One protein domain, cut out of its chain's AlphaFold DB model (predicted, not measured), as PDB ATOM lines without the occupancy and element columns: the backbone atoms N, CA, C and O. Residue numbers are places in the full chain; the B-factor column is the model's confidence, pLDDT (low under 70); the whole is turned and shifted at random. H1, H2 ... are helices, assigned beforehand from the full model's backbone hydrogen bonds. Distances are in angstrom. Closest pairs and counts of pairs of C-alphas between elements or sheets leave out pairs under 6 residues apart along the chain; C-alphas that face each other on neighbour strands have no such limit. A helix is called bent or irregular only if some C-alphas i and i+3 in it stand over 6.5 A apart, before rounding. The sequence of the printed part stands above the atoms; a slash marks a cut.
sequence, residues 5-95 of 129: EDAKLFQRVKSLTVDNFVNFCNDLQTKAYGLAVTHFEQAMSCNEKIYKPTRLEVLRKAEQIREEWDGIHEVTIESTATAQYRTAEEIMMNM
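What this domain is: This is residues 5 to 95 of the 129 residues of an uncharacterized protein of Paenibacillus sp. FSL H7-0326 (UniProt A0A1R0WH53). A lopsided helical hairpin, in which the long helix H2 turns back into the shorter H3 beside its second half, has H1 as an arm making a corner at the other end of H2. After H3, a long stretch without named elements, residues 70 to 87, leads to the very short H4, which packs on H3. The printed part has 91 residues with four named helices, in the order H1, H2, H3, H4, and no named strand; the class is all helix. The whole is loose, with a radius of gyration of the C-alphas of 16.0 A, and elongated, spanning 48 by 26 by 23 A.

How they stand to each other: H1, residues 5 to 14, is close to but not clearly touching H2, residues 18 to 45; their closest C-alphas, those of Val 13 and Phe 21, are 6.9 A apart. Their lines stand at a steep tilt of 46 degrees, and they run opposite ways. Residues 5 to 11, which belong to H1, stand free. H2 and H3, residues 52 to 69, form a helical hairpin at a shallow tilt of 16 degrees, opposite ways. H2 touches H3 with residues 33 to 45 alone, and the closest C-alphas are those of Met 44 and Arg 55, 6.5 A apart. H3 touches H4, residues 88 to 92, with residues 56 to 60 alone; the closest C-alphas are those of Arg 60 and Ala 88, 6.1 A apart. H1 is apart from H3 and from H4, and H2 is apart from H4. In H1, H2, H3 and H4, every pair of backbone O i and N i+4 is within hydrogen-bond range.

Where its parts are: H1 begins at C-alpha 5, at (230.956, 202.012, 212.168), and is 14.3 A long from first to last C-alpha. H2 is the longest helix, with 28 residues and 40.4 A from C-alpha 18 to C-alpha 45, the latter at (245.378, 226.482, 192.313). H3 has 18 residues and measures 25.0 A; it is neither bent nor irregular, but only just: C-alphas 66 and 69 are 6.0 A apart. H4 has five residues, measures 6.2 A and ends at C-alpha 92, at (251.978, 217.092, 181.777).

The domain as a whole: The two C-alphas farthest apart are those of Ser 15 and Lys 49, at 49.2 A. The printed part has no cut. The link from H1 to H2 is tight, that from H2 to H3 is short, and that from H3 to H4 is long, with 18 residues. Residues 46 to 51 stand free. The mean pLDDT of the printed part is 77.5, and residues 73 to 93 are under 70.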
ATOM      1  N   GLU A   5     230.008 202.304 213.245       88.88
ATOM      2  CA  GLU A   5     230.956 202.012 212.168       88.88
ATOM      3  C   GLU A   5     232.399 201.989 212.688       88.88
ATOM      4  O   GLU A   5     233.134 201.057 212.364       88.88
ATOM      5  N   ASP A   6     232.768 202.896 213.600       90.31
ATOM      6  CA  ASP A   6     234.090 202.897 214.247       90.31
ATOM      7  C   ASP A   6     234.328 201.587 215.013       90.31
ATOM      8  O   ASP A   6     235.394 200.978 214.925       90.31
ATOM      9  N   ALA A   7     233.304 201.102 215.726       91.50
ATOM     10  CA  ALA A   7     233.368 199.835 216.449       91.50
ATOM     11  C   ALA A   7     233.527 198.627 215.506       91.50
ATOM     12  O   ALA A   7     234.303 197.716 215.801       91.50
ATOM     13  N   LYS A   8     232.827 198.610 214.362       92.12
ATOM     14  CA  LYS A   8     232.977 197.552 213.345       92.12
ATOM     15  C   LYS A   8     234.365 197.569 212.714       92.12
ATOM     16  O   LYS A   8     234.976 196.511 212.575       92.12
ATOM     17  N   LEU A   9     234.865 198.753 212.358       90.38
ATOM     18  CA  LEU A   9     236.205 198.921 211.804       90.38
ATOM     19  C   LEU A   9     237.260 198.426 212.795       90.38
ATOM     20  O   LEU A   9     238.130 197.646 212.422       90.38
ATOM     21  N   PHE A  10     237.133 198.798 214.069       93.56
ATOM     22  CA  PHE A  10     238.037 198.344 215.121       93.56
ATOM     23  C   PHE A  10     238.063 196.816 215.259       93.56
ATOM     24  O   PHE A  10     239.139 196.220 215.314       93.56
ATOM     25  N   GLN A  11     236.895 196.161 215.266       94.44
ATOM     26  CA  GLN A  11     236.836 194.695 215.324       94.44
ATOM     27  C   GLN A  11     237.441 194.044 214.078       94.44
ATOM     28  O   GLN A  11     238.190 193.075 214.202       94.44
ATOM     29  N   ARG A  12     237.181 194.603 212.889       93.00
ATOM     30  CA  ARG A  12     237.794 194.140 211.639       93.00
ATOM     31  C   ARG A  12     239.316 194.206 211.726       93.00
ATOM     32  O   ARG A  12     239.964 193.192 211.493       93.00
ATOM     33  N   VAL A  13     239.874 195.355 212.104       94.25
ATOM     34  CA  VAL A  13     241.328 195.564 212.200       94.25
ATOM     35  C   VAL A  13     241.968 194.581 213.183       94.25
ATOM     36  O   VAL A  13     242.986 193.976 212.861       94.25
ATOM     37  N   LYS A  14     241.339 194.336 214.340       95.19
ATOM     38  CA  LYS A  14     241.836 193.366 215.335       95.19
ATOM     39  C   LYS A  14     241.867 191.916 214.852       95.19
ATOM     40  O   LYS A  14     242.591 191.114 215.431       95.19
ATOM     41  N   SER A  15     241.050 191.572 213.860       95.19
ATOM     42  CA  SER A  15     240.971 190.213 213.313       95.19
ATOM     43  C   SER A  15     241.973 189.938 212.188       95.19
ATOM     44  O   SER A  15     242.059 188.804 211.720       95.19
ATOM     45  N   LEU A  16     242.720 190.952 211.734       92.69
ATOM     46  CA  LEU A  16     243.684 190.799 210.648       92.69
ATOM     47  C   LEU A  16     244.930 190.042 211.122       92.69
ATOM     48  O   LEU A  16     245.423 190.242 212.231       92.69
ATOM     49  N   THR A  17     245.470 189.195 210.246       93.88
ATOM     50  CA  THR A  17     246.848 188.706 210.381       93.88
ATOM     51  C   THR A  17     247.824 189.869 210.201       93.88
ATOM     52  O   THR A  17     247.446 190.913 209.668       93.88
ATOM     53  N   VAL A  18     249.086 189.694 210.601       92.00
ATOM     54  CA  VAL A  18     250.118 190.734 210.448       92.00
ATOM     55  C   VAL A  18     250.219 191.210 208.994       92.00
ATOM     56  O   VAL A  18     250.116 192.408 208.750       92.00
ATOM     57  N   ASP A  19     250.298 190.291 208.029       85.81
ATOM     58  CA  ASP A  19     250.390 190.642 206.603       85.81
ATOM     59  C   ASP A  19     249.158 191.421 206.114       85.81
ATOM     60  O   ASP A  19     249.269 192.434 205.427       85.81
ATOM     61  N   ASN A  20     247.960 190.991 206.522       85.25
ATOM     62  CA  ASN A  20     246.721 191.673 206.151       85.25
ATOM     63  C   ASN A  20     246.584 193.041 206.828       85.25
ATOM     64  O   ASN A  20     245.981 193.948 206.256       85.25
ATOM     65  N   PHE A  21     247.131 193.197 208.033       89.00
ATOM     66  CA  PHE A  21     247.184 194.474 208.730       89.00
ATOM     67  C   PHE A  21     248.129 195.450 208.024       89.00
ATOM     68  O   PHE A  21     247.735 196.585 207.771       89.00
ATOM     69  N   VAL A  22     249.323 194.995 207.631       83.69
ATOM     70  CA  VAL A  22     250.275 195.802 206.851       83.69
ATOM     71  C   VAL A  22     249.643 196.250 205.530       83.69
ATOM     72  O   VAL A  22     249.636 197.440 205.231       83.69
ATOM     73  N   ASN A  23     249.007 195.336 204.791       82.94
ATOM     74  CA  ASN A  23     248.313 195.677 203.546       82.94
ATOM     75  C   ASN A  23     247.159 196.671 203.760       82.94
ATOM     76  O   ASN A  23     246.976 197.589 202.964       82.94
ATOM     77  N   PHE A  24     246.395 196.519 204.846       86.25
ATOM     78  CA  PHE A  24     245.342 197.466 205.213       86.25
ATOM     79  C   PHE A  24     245.900 198.869 205.506       86.25
ATOM     80  O   PHE A  24     245.319 199.863 205.072       86.25
ATOM     81  N   CYS A  25     247.029 198.962 206.213       85.00
ATOM     82  CA  CYS A  25     247.706 200.231 206.472       85.00
ATOM     83  C   CYS A  25     248.229 200.875 205.182       85.00
ATOM     84  O   CYS A  25     247.994 202.067 204.982       85.00
ATOM     85  N   ASN A  26     248.845 200.096 204.290       80.88
ATOM     86  CA  ASN A  26     249.344 200.587 203.001       80.88
ATOM     87  C   ASN A  26     248.211 201.161 202.132       80.88
ATOM     88  O   ASN A  26     248.356 202.237 201.550       80.88
ATOM     89  N   ASP A  27     247.054 200.492 202.085       83.50
ATOM     90  CA  ASP A  27     245.863 200.983 201.376       83.50
ATOM     91  C   ASP A  27     245.339 202.301 201.978       83.50
ATOM     92  O   ASP A  27     245.070 203.268 201.260       83.50
ATOM     93  N   LEU A  28     245.252 202.382 203.312       85.31
ATOM     94  CA  LEU A  28     244.835 203.605 204.004       85.31
ATOM     95  C   LEU A  28     245.789 204.774 203.714       85.31
ATOM     96  O   LEU A  28     245.337 205.883 203.425       85.31
ATOM     97  N   GLN A  29     247.098 204.531 203.777       81.88
ATOM     98  CA  GLN A  29     248.125 205.538 203.516       81.88
ATOM     99  C   GLN A  29     248.100 206.000 202.059       81.88
ATOM    100  O   GLN A  29     248.138 207.202 201.807       81.88
ATOM    101  N   THR A  30     247.935 205.078 201.109       79.19
ATOM    102  CA  THR A  30     247.807 205.411 199.682       79.19
ATOM    103  C   THR A  30     246.617 206.342 199.438       79.19
ATOM    104  O   THR A  30     246.754 207.375 198.780       79.19
ATOM    105  N   LYS A  31     245.458 206.043 200.040       81.88
ATOM    106  CA  LYS A  31     244.258 206.895 199.960       81.88
ATOM    107  C   LYS A  31     244.468 208.264 200.598       81.88
ATOM    108  O   LYS A  31     244.056 209.275 200.029       81.88
ATOM    109  N   ALA A  32     245.111 208.305 201.764       82.25
ATOM    110  CA  ALA A  32     245.430 209.555 202.447       82.25
ATOM    111  C   ALA A  32     246.342 210.445 201.588       82.25
ATOM    112  O   ALA A  32     246.078 211.640 201.463       82.25
ATOM    113  N   TYR A  33     247.349 209.858 200.935       81.44
ATOM    114  CA  TYR A  33     248.228 210.564 200.007       81.44
ATOM    115  C   TYR A  33     247.480 211.106 198.786       81.44
ATOM    116  O   TYR A  33     247.623 212.286 198.467       81.44
ATOM    117  N   GLY A  34     246.631 210.298 198.145       80.88
ATOM    118  CA  GLY A  34     245.823 210.757 197.010       80.88
ATOM    119  C   GLY A  34     244.918 211.945 197.366       80.88
ATOM    120  O   GLY A  34     244.824 212.924 196.616       80.88
ATOM    121  N   LEU A  35     244.306 211.914 198.555       84.69
ATOM    122  CA  LEU A  35     243.493 213.025 199.051       84.69
ATOM    123  C   LEU A  35     244.343 214.265 199.372       84.69
ATOM    124  O   LEU A  35     243.959 215.380 199.019       84.69
ATOM    125  N   ALA A  36     245.508 214.082 199.998       81.25
ATOM    126  CA  ALA A  36     246.428 215.172 200.309       81.25
ATOM    127  C   ALA A  36     246.901 215.889 199.037       81.25
ATOM    128  O   ALA A  36     246.830 217.114 198.965       81.25
ATOM    129  N   VAL A  37     247.299 215.135 198.010       83.06
ATOM    130  CA  VAL A  37     247.694 215.653 196.688       83.06
ATOM    131  C   VAL A  37     246.571 216.494 196.086       83.06
ATOM    132  O   VAL A  37     246.817 217.623 195.669       83.06
ATOM    133  N   THR A  38     245.331 215.996 196.126       83.06
ATOM    134  CA  THR A  38     244.153 216.735 195.642       83.06
ATOM    135  C   THR A  38     243.977 218.059 196.389       83.06
ATOM    136  O   THR A  38     243.781 219.107 195.773       83.06
ATOM    137  N   HIS A  39     244.073 218.046 197.721       81.12
ATOM    138  CA  HIS A  39     243.946 219.261 198.526       81.12
ATOM    139  C   HIS A  39     245.087 220.250 198.286       81.12
ATOM    140  O   HIS A  39     244.837 221.454 198.211       81.12
ATOM    141  N   PHE A  40     246.320 219.771 198.115       84.38
ATOM    142  CA  PHE A  40     247.452 220.625 197.776       84.38
ATOM    143  C   PHE A  40     247.310 221.223 196.378       84.38
ATOM    144  O   PHE A  40     247.516 222.424 196.217       84.38
ATOM    145  N   GLU A  41     246.896 220.440 195.381       84.62
ATOM    146  CA  GLU A  41     246.628 220.943 194.032       84.62
ATOM    147  C   GLU A  41     245.549 222.033 194.054       84.62
ATOM    148  O   GLU A  41     245.736 223.101 193.462       84.62
ATOM    149  N   GLN A  42     244.448 221.804 194.775       84.62
ATOM    150  CA  GLN A  42     243.367 222.777 194.939       84.62
ATOM    151  C   GLN A  42     243.855 224.051 195.638       84.62
ATOM    152  O   GLN A  42     243.663 225.149 195.115       84.62
ATOM    153  N   ALA A  43     244.539 223.915 196.778       86.00
ATOM    154  CA  ALA A  43     245.057 225.044 197.545       86.00
ATOM    155  C   ALA A  43     246.054 225.878 196.728       86.00
ATOM    156  O   ALA A  43     245.959 227.107 196.691       86.00
ATOM    157  N   MET A  44     246.977 225.217 196.024       89.19
ATOM    158  CA  MET A  44     247.924 225.888 195.138       89.19
ATOM    159  C   MET A  44     247.226 226.531 193.937       89.19
ATOM    160  O   MET A  44     247.661 227.578 193.466       89.19
ATOM    161  N   SER A  45     246.137 225.939 193.441       85.50
ATOM    162  CA  SER A  45     245.378 226.482 192.313       85.50
ATOM    163  C   SER A  45     244.579 227.737 192.650       85.50
ATOM    164  O   SER A  45     244.373 228.566 191.767       85.50
ATOM    165  N   CYS A  46     244.180 227.909 193.910       87.44
ATOM    166  CA  CYS A  46     243.518 229.123 194.389       87.44
ATOM    167  C   CYS A  46     244.473 230.312 194.584       87.44
ATOM    168  O   CYS A  46     244.010 231.433 194.782       87.44
ATOM    169  N   ASN A  47     245.789 230.092 194.556       85.56
ATOM    170  CA  ASN A  47     246.776 231.147 194.747       85.56
ATOM    171  C   ASN A  47     247.366 231.593 193.404       85.56
ATOM    172  O   ASN A  47     248.203 230.908 192.823       85.56
ATOM    173  N   GLU A  48     246.983 232.784 192.942       84.75
ATOM    174  CA  GLU A  48     247.440 233.366 191.667       84.75
ATOM    175  C   GLU A  48     248.963 233.581 191.587       84.75
ATOM    176  O   GLU A  48     249.511 233.705 190.494       84.75
ATOM    177  N   LYS A  49     249.663 233.612 192.730       88.00
ATOM    178  CA  LYS A  49     251.129 233.733 192.780       88.00
ATOM    179  C   LYS A  49     251.848 232.408 192.529       88.00
ATOM    180  O   LYS A  49     253.058 232.415 192.325       88.00
ATOM    181  N   ILE A  50     251.135 231.281 192.585       84.69
ATOM    182  CA  ILE A  50     251.710 229.956 192.363       84.69
ATOM    183  C   ILE A  50     251.398 229.531 190.930       84.69
ATOM    184  O   ILE A  50     250.297 229.088 190.592       84.69
ATOM    185  N   TYR A  51     252.403 229.669 190.071       83.94
ATOM    186  CA  TYR A  51     252.303 229.307 188.666       83.94
ATOM    187  C   TYR A  51     252.158 227.796 188.477       83.94
ATOM    188  O   TYR A  51     252.730 226.997 189.219       83.94
ATOM    189  N   LYS A  52     251.429 227.400 187.429       79.69
ATOM    190  CA  LYS A  52     251.179 225.995 187.072       79.69
ATOM    191  C   LYS A  52     252.436 225.107 187.038       79.69
ATOM    192  O   LYS A  52     252.355 224.027 187.620       79.69
ATOM    193  N   PRO A  53     253.577 225.520 186.444       82.75
ATOM    194  CA  PRO A  53     254.789 224.696 186.446       82.75
ATOM    195  C   PRO A  53     255.306 224.410 187.862       82.75
ATOM    196  O   PRO A  53     255.585 223.262 188.190       82.75
ATOM    197  N   THR A  54     255.320 225.423 188.734       83.81
ATOM    198  CA  THR A  54     255.727 225.281 190.141       83.81
ATOM    199  C   THR A  54     254.802 224.340 190.908       83.81
ATOM    200  O   THR A  54     255.268 223.537 191.709       83.81
ATOM    201  N   ARG A  55     253.486 224.384 190.647       85.19
ATOM    202  CA  ARG A  55     252.542 223.433 191.264       85.19
ATOM    203  C   ARG A  55     252.904 221.996 190.920       85.19
ATOM    204  O   ARG A  55     252.872 221.138 191.789       85.19
ATOM    205  N   LEU A  56     253.255 221.745 189.664       82.06
ATOM    206  CA  LEU A  56     253.545 220.399 189.180       82.06
ATOM    207  C   LEU A  56     254.854 219.852 189.717       82.06
ATOM    208  O   LEU A  56     254.932 218.680 190.071       82.06
ATOM    209  N   GLU A  57     255.846 220.715 189.877       84.50
ATOM    210  CA  GLU A  57     257.081 220.355 190.553       84.50
ATOM    211  C   GLU A  57     256.852 219.967 192.021       84.50
ATOM    212  O   GLU A  57     257.393 218.961 192.482       84.50
ATOM    213  N   VAL A  58     255.997 220.704 192.738       85.69
ATOM    214  CA  VAL A  58     255.610 220.357 194.116       85.69
ATOM    215  C   VAL A  58     254.902 219.001 194.164       85.69
ATOM    216  O   VAL A  58     255.216 218.189 195.031       85.69
ATOM    217  N   LEU A  59     253.988 218.726 193.227       85.88
ATOM    218  CA  LEU A  59     253.299 217.432 193.157       85.88
ATOM    219  C   LEU A  59     254.269 216.277 192.852       85.88
ATOM    220  O   LEU A  59     254.203 215.253 193.527       85.88
ATOM    221  N   ARG A  60     255.228 216.467 191.934       84.00
ATOM    222  CA  ARG A  60     256.298 215.489 191.663       84.00
ATOM    223  C   ARG A  60     257.159 215.237 192.899       84.00
ATOM    224  O   ARG A  60     257.525 214.106 193.194       84.00
ATOM    225  N   LYS A  61     257.500 216.290 193.646       84.25
ATOM    226  CA  LYS A  61     258.292 216.142 194.872       84.25
ATOM    227  C   LYS A  61     257.503 215.408 195.960       84.25
ATOM    228  O   LYS A  61     258.087 214.620 196.690       84.25
ATOM    229  N   ALA A  62     256.189 215.615 196.039       83.50
ATOM    230  CA  ALA A  62     255.323 214.864 196.946       83.50
ATOM    231  C   ALA A  62     255.266 213.364 196.594       83.50
ATOM    232  O   ALA A  62     255.304 212.531 197.496       83.50
ATOM    233  N   GLU A  63     255.231 213.020 195.304       82.38
ATOM    234  CA  GLU A  63     255.345 211.636 194.822       82.38
ATOM    235  C   GLU A  63     256.698 211.019 195.198       82.38
ATOM    236  O   GLU A  63     256.744 209.940 195.786       82.38
ATOM    237  N   GLN A  64     257.790 211.759 194.977       82.25
ATOM    238  CA  GLN A  64     259.137 211.336 195.358       82.25
ATOM    239  C   GLN A  64     259.258 211.052 196.865       82.25
ATOM    240  O   GLN A  64     259.810 210.029 197.255       82.25
ATOM    241  N   ILE A  65     258.715 211.926 197.721       82.12
ATOM    242  CA  ILE A  65     258.708 211.721 199.180       82.12
ATOM    243  C   ILE A  65     257.959 210.431 199.534       82.12
ATOM    244  O   ILE A  65     258.465 209.609 200.295       82.12
ATOM    245  N   ARG A  66     256.776 210.222 198.946       80.81
ATOM    246  CA  ARG A  66     255.962 209.030 199.202       80.81
ATOM    247  C   ARG A  66     256.709 207.741 198.847       80.81
ATOM    248  O   ARG A  66     256.700 206.789 199.624       80.81
ATOM    249  N   GLU A  67     257.326 207.696 197.673       82.50
ATOM    250  CA  GLU A  67     257.911 206.458 197.155       82.50
ATOM    251  C   GLU A  67     259.332 206.214 197.649       82.50
ATOM    252  O   GLU A  67     259.652 205.104 198.065       82.50
ATOM    253  N   GLU A  68     260.188 207.235 197.617       82.75
ATOM    254  CA  GLU A  68     261.608 207.079 197.931       82.75
ATOM    255  C   GLU A  68     261.891 207.223 199.426       82.75
ATOM    256  O   GLU A  68     262.772 206.539 199.943       82.75
ATOM    257  N   TRP A  69     261.188 208.125 200.122       79.69
ATOM    258  CA  TRP A  69     261.484 208.409 201.530       79.69
ATOM    259  C   TRP A  69     260.642 207.537 202.454       79.69
ATOM    260  O   TRP A  69     261.177 206.938 203.385       79.69
ATOM    261  N   ASP A  70     259.345 207.422 202.166       73.25
ATOM    262  CA  ASP A  70     258.426 206.635 202.990       73.25
ATOM    263  C   ASP A  70     258.316 205.169 202.537       73.25
ATOM    264  O   ASP A  70     257.800 204.336 203.284       73.25
ATOM    265  N   GLY A  71     258.796 204.830 201.332       74.44
ATOM    266  CA  GLY A  71     258.735 203.468 200.789       74.44
ATOM    267  C   GLY A  71     257.314 202.991 200.470       74.44
ATOM    268  O   GLY A  71     257.058 201.785 200.414       74.44
ATOM    269  N   ILE A  72     256.363 203.918 200.308       72.00
ATOM    270  CA  ILE A  72     254.954 203.617 200.051       72.00
ATOM    271  C   ILE A  72     254.729 203.666 198.542       72.00
ATOM    272  O   ILE A  72     254.504 204.722 197.952       72.00
ATOM    273  N   HIS A  73     254.777 202.500 197.912       68.81
ATOM    274  CA  HIS A  73     254.462 202.372 196.494       68.81
ATOM    275  C   HIS A  73     252.952 202.334 196.264       68.81
ATOM    276  O   HIS A  73     252.186 201.855 197.105       68.81
ATOM    277  N   GLU A  74     252.520 202.824 195.102       63.28
ATOM    278  CA  GLU A  74     251.130 202.701 194.686       63.28
ATOM    279  C   GLU A  74     250.732 201.222 194.617       63.28
ATOM    280  O   GLU A  74     251.258 200.447 193.819       63.28
ATOM    281  N   VAL A  75     249.778 200.819 195.455       53.94
ATOM    282  CA  VAL A  75     249.126 199.522 195.294       53.94
ATOM    283  C   VAL A  75     247.972 199.730 194.320       53.94
ATOM    284  O   VAL A  75     246.870 200.104 194.721       53.94
ATOM    285  N   THR A  76     248.219 199.516 193.027       44.47
ATOM    286  CA  THR A  76     247.182 199.538 191.986       44.47
ATOM    287  C   THR A  76     246.281 198.308 192.150       44.47
ATOM    288  O   THR A  76     246.366 197.334 191.409       44.47
ATOM    289  N   ILE A  77     245.430 198.287 193.178       41.97
ATOM    290  CA  ILE A  77     244.349 197.305 193.256       41.97
ATOM    291  C   ILE A  77     243.218 197.858 192.392       41.97
ATOM    292  O   ILE A  77     242.645 198.897 192.719       41.97
ATOM    293  N   GLU A  78     242.873 197.147 191.317       38.69
ATOM    294  CA  GLU A  78     241.774 197.407 190.360       38.69
ATOM    295  C   GLU A  78     240.361 197.528 190.992       38.69
ATOM    296  O   GLU A  78     239.341 197.427 190.315       38.69
ATOM    297  N   SER A  79     240.243 197.745 192.301       35.56
ATOM    298  CA  SER A  79     238.981 197.764 193.029       35.56
ATOM    299  C   SER A  79     238.972 198.819 194.134       35.56
ATOM    300  O   SER A  79     238.752 198.522 195.303       35.56
ATOM    301  N   THR A  80     239.148 200.090 193.779       37.00
ATOM    302  CA  THR A  80     238.518 201.151 194.576       37.00
ATOM    303  C   THR A  80     238.139 202.324 193.692       37.00
ATOM    304  O   THR A  80     238.962 203.151 193.315       37.00
ATOM    305  N   ALA A  81     236.852 202.381 193.348       44.72
ATOM    306  CA  ALA A  81     236.261 203.566 192.759       44.72
ATOM    307  C   ALA A  81     236.396 204.752 193.729       44.72
ATOM    308  O   ALA A  81     236.292 204.592 194.946       44.72
ATOM    309  N   THR A  82     236.543 205.944 193.151       47.22
ATOM    310  CA  THR A  82     236.515 207.280 193.776       47.22
ATOM    311  C   THR A  82     237.745 207.727 194.575       47.22
ATOM    312  O   THR A  82     237.643 208.126 195.726       47.22
ATOM    313  N   ALA A  83     238.902 207.734 193.912       45.50
ATOM    314  CA  ALA A  83     239.704 208.935 193.626       45.50
ATOM    315  C   ALA A  83     240.910 208.479 192.791       45.50
ATOM    316  O   ALA A  83     241.862 207.930 193.334       45.50
ATOM    317  N   GLN A  84     240.837 208.611 191.463       48.44
ATOM    318  CA  GLN A  84     241.986 208.292 190.614       48.44
ATOM    319  C   GLN A  84     243.061 209.355 190.841       48.44
ATOM    320  O   GLN A  84     242.831 210.538 190.578       48.44
ATOM    321  N   TYR A  85     244.199 208.928 191.380       51.44
ATOM    322  CA  TYR A  85     245.419 209.720 191.391       51.44
ATOM    323  C   TYR A  85     245.815 209.994 189.938       51.44
ATOM    324  O   TYR A  85     245.770 209.081 189.117       51.44
ATOM    325  N   ARG A  86     246.135 211.251 189.617       57.56
ATOM    326  CA  ARG A  86     246.691 211.607 188.311       57.56
ATOM    327  C   ARG A  86     248.199 211.689 188.443       57.56
ATOM    328  O   ARG A  86     248.672 212.450 189.288       57.56
ATOM    329  N   THR A  87     248.932 210.944 187.624       62.25
ATOM    330  CA  THR A  87     250.402 210.975 187.660       62.25
ATOM    331  C   THR A  87     250.940 212.311 187.146       62.25
ATOM    332  O   THR A  87     250.242 213.060 186.446       62.25
ATOM    333  N   ALA A  88     252.199 212.626 187.462       58.94
ATOM    334  CA  ALA A  88     252.861 213.809 186.920       58.94
ATOM    335  C   ALA A  88     252.820 213.817 185.378       58.94
ATOM    336  O   ALA A  88     252.467 214.842 184.785       58.94
ATOM    337  N   GLU A  89     253.062 212.673 184.723       63.09
ATOM    338  CA  GLU A  89     252.933 212.532 183.266       63.09
ATOM    339  C   GLU A  89     251.513 212.828 182.757       63.09
ATOM    340  O   GLU A  89     251.347 213.542 181.763       63.09
ATOM    341  N   GLU A  90     250.478 212.327 183.434       67.06
ATOM    342  CA  GLU A  90     249.079 212.551 183.047       67.06
ATOM    343  C   GLU A  90     248.648 214.014 183.188       67.06
ATOM    344  O   GLU A  90     247.720 214.467 182.505       67.06
ATOM    345  N   ILE A  91     249.295 214.778 184.069       65.94
ATOM    346  CA  ILE A  91     249.063 216.220 184.171       65.94
ATOM    347  C   ILE A  91     249.895 216.979 183.124       65.94
ATOM    348  O   ILE A  91     249.396 217.941 182.531       65.94
ATOM    349  N   MET A  92     251.115 216.518 182.819       61.81
ATOM    350  CA  MET A  92     251.978 217.092 181.777       61.81
ATOM    351  C   MET A  92     251.363 217.019 180.373       61.81
ATOM    352  O   MET A  92     251.560 217.944 179.584       61.81
ATOM    353  N   MET A  93     250.567 215.988 180.064       68.25
ATOM    354  CA  MET A  93     249.863 215.872 178.774       68.25
ATOM    355  C   MET A  93     248.879 217.023 178.490       68.25
ATOM    356  O   MET A  93     248.540 217.257 177.332       68.25
ATOM    357  N   ASN A  94     248.458 217.775 179.515       70.69
ATOM    358  CA  ASN A  94     247.536 218.908 179.381       70.69
ATOM    359  C   ASN A  94     248.227 220.286 179.451       70.69
ATOM    360  O   ASN A  94     247.541 221.306 179.556       70.69
ATOM    361  N   MET A  95     249.563 220.343 179.427       70.88
ATOM    362  CA  MET A  95     250.303 221.607 179.393       70.88
ATOM    363  C   MET A  95     250.316 222.234 177.992       70.88
ATOM    364  O   MET A  95     250.421 221.555 176.973       70.88
TER     365      MET A  95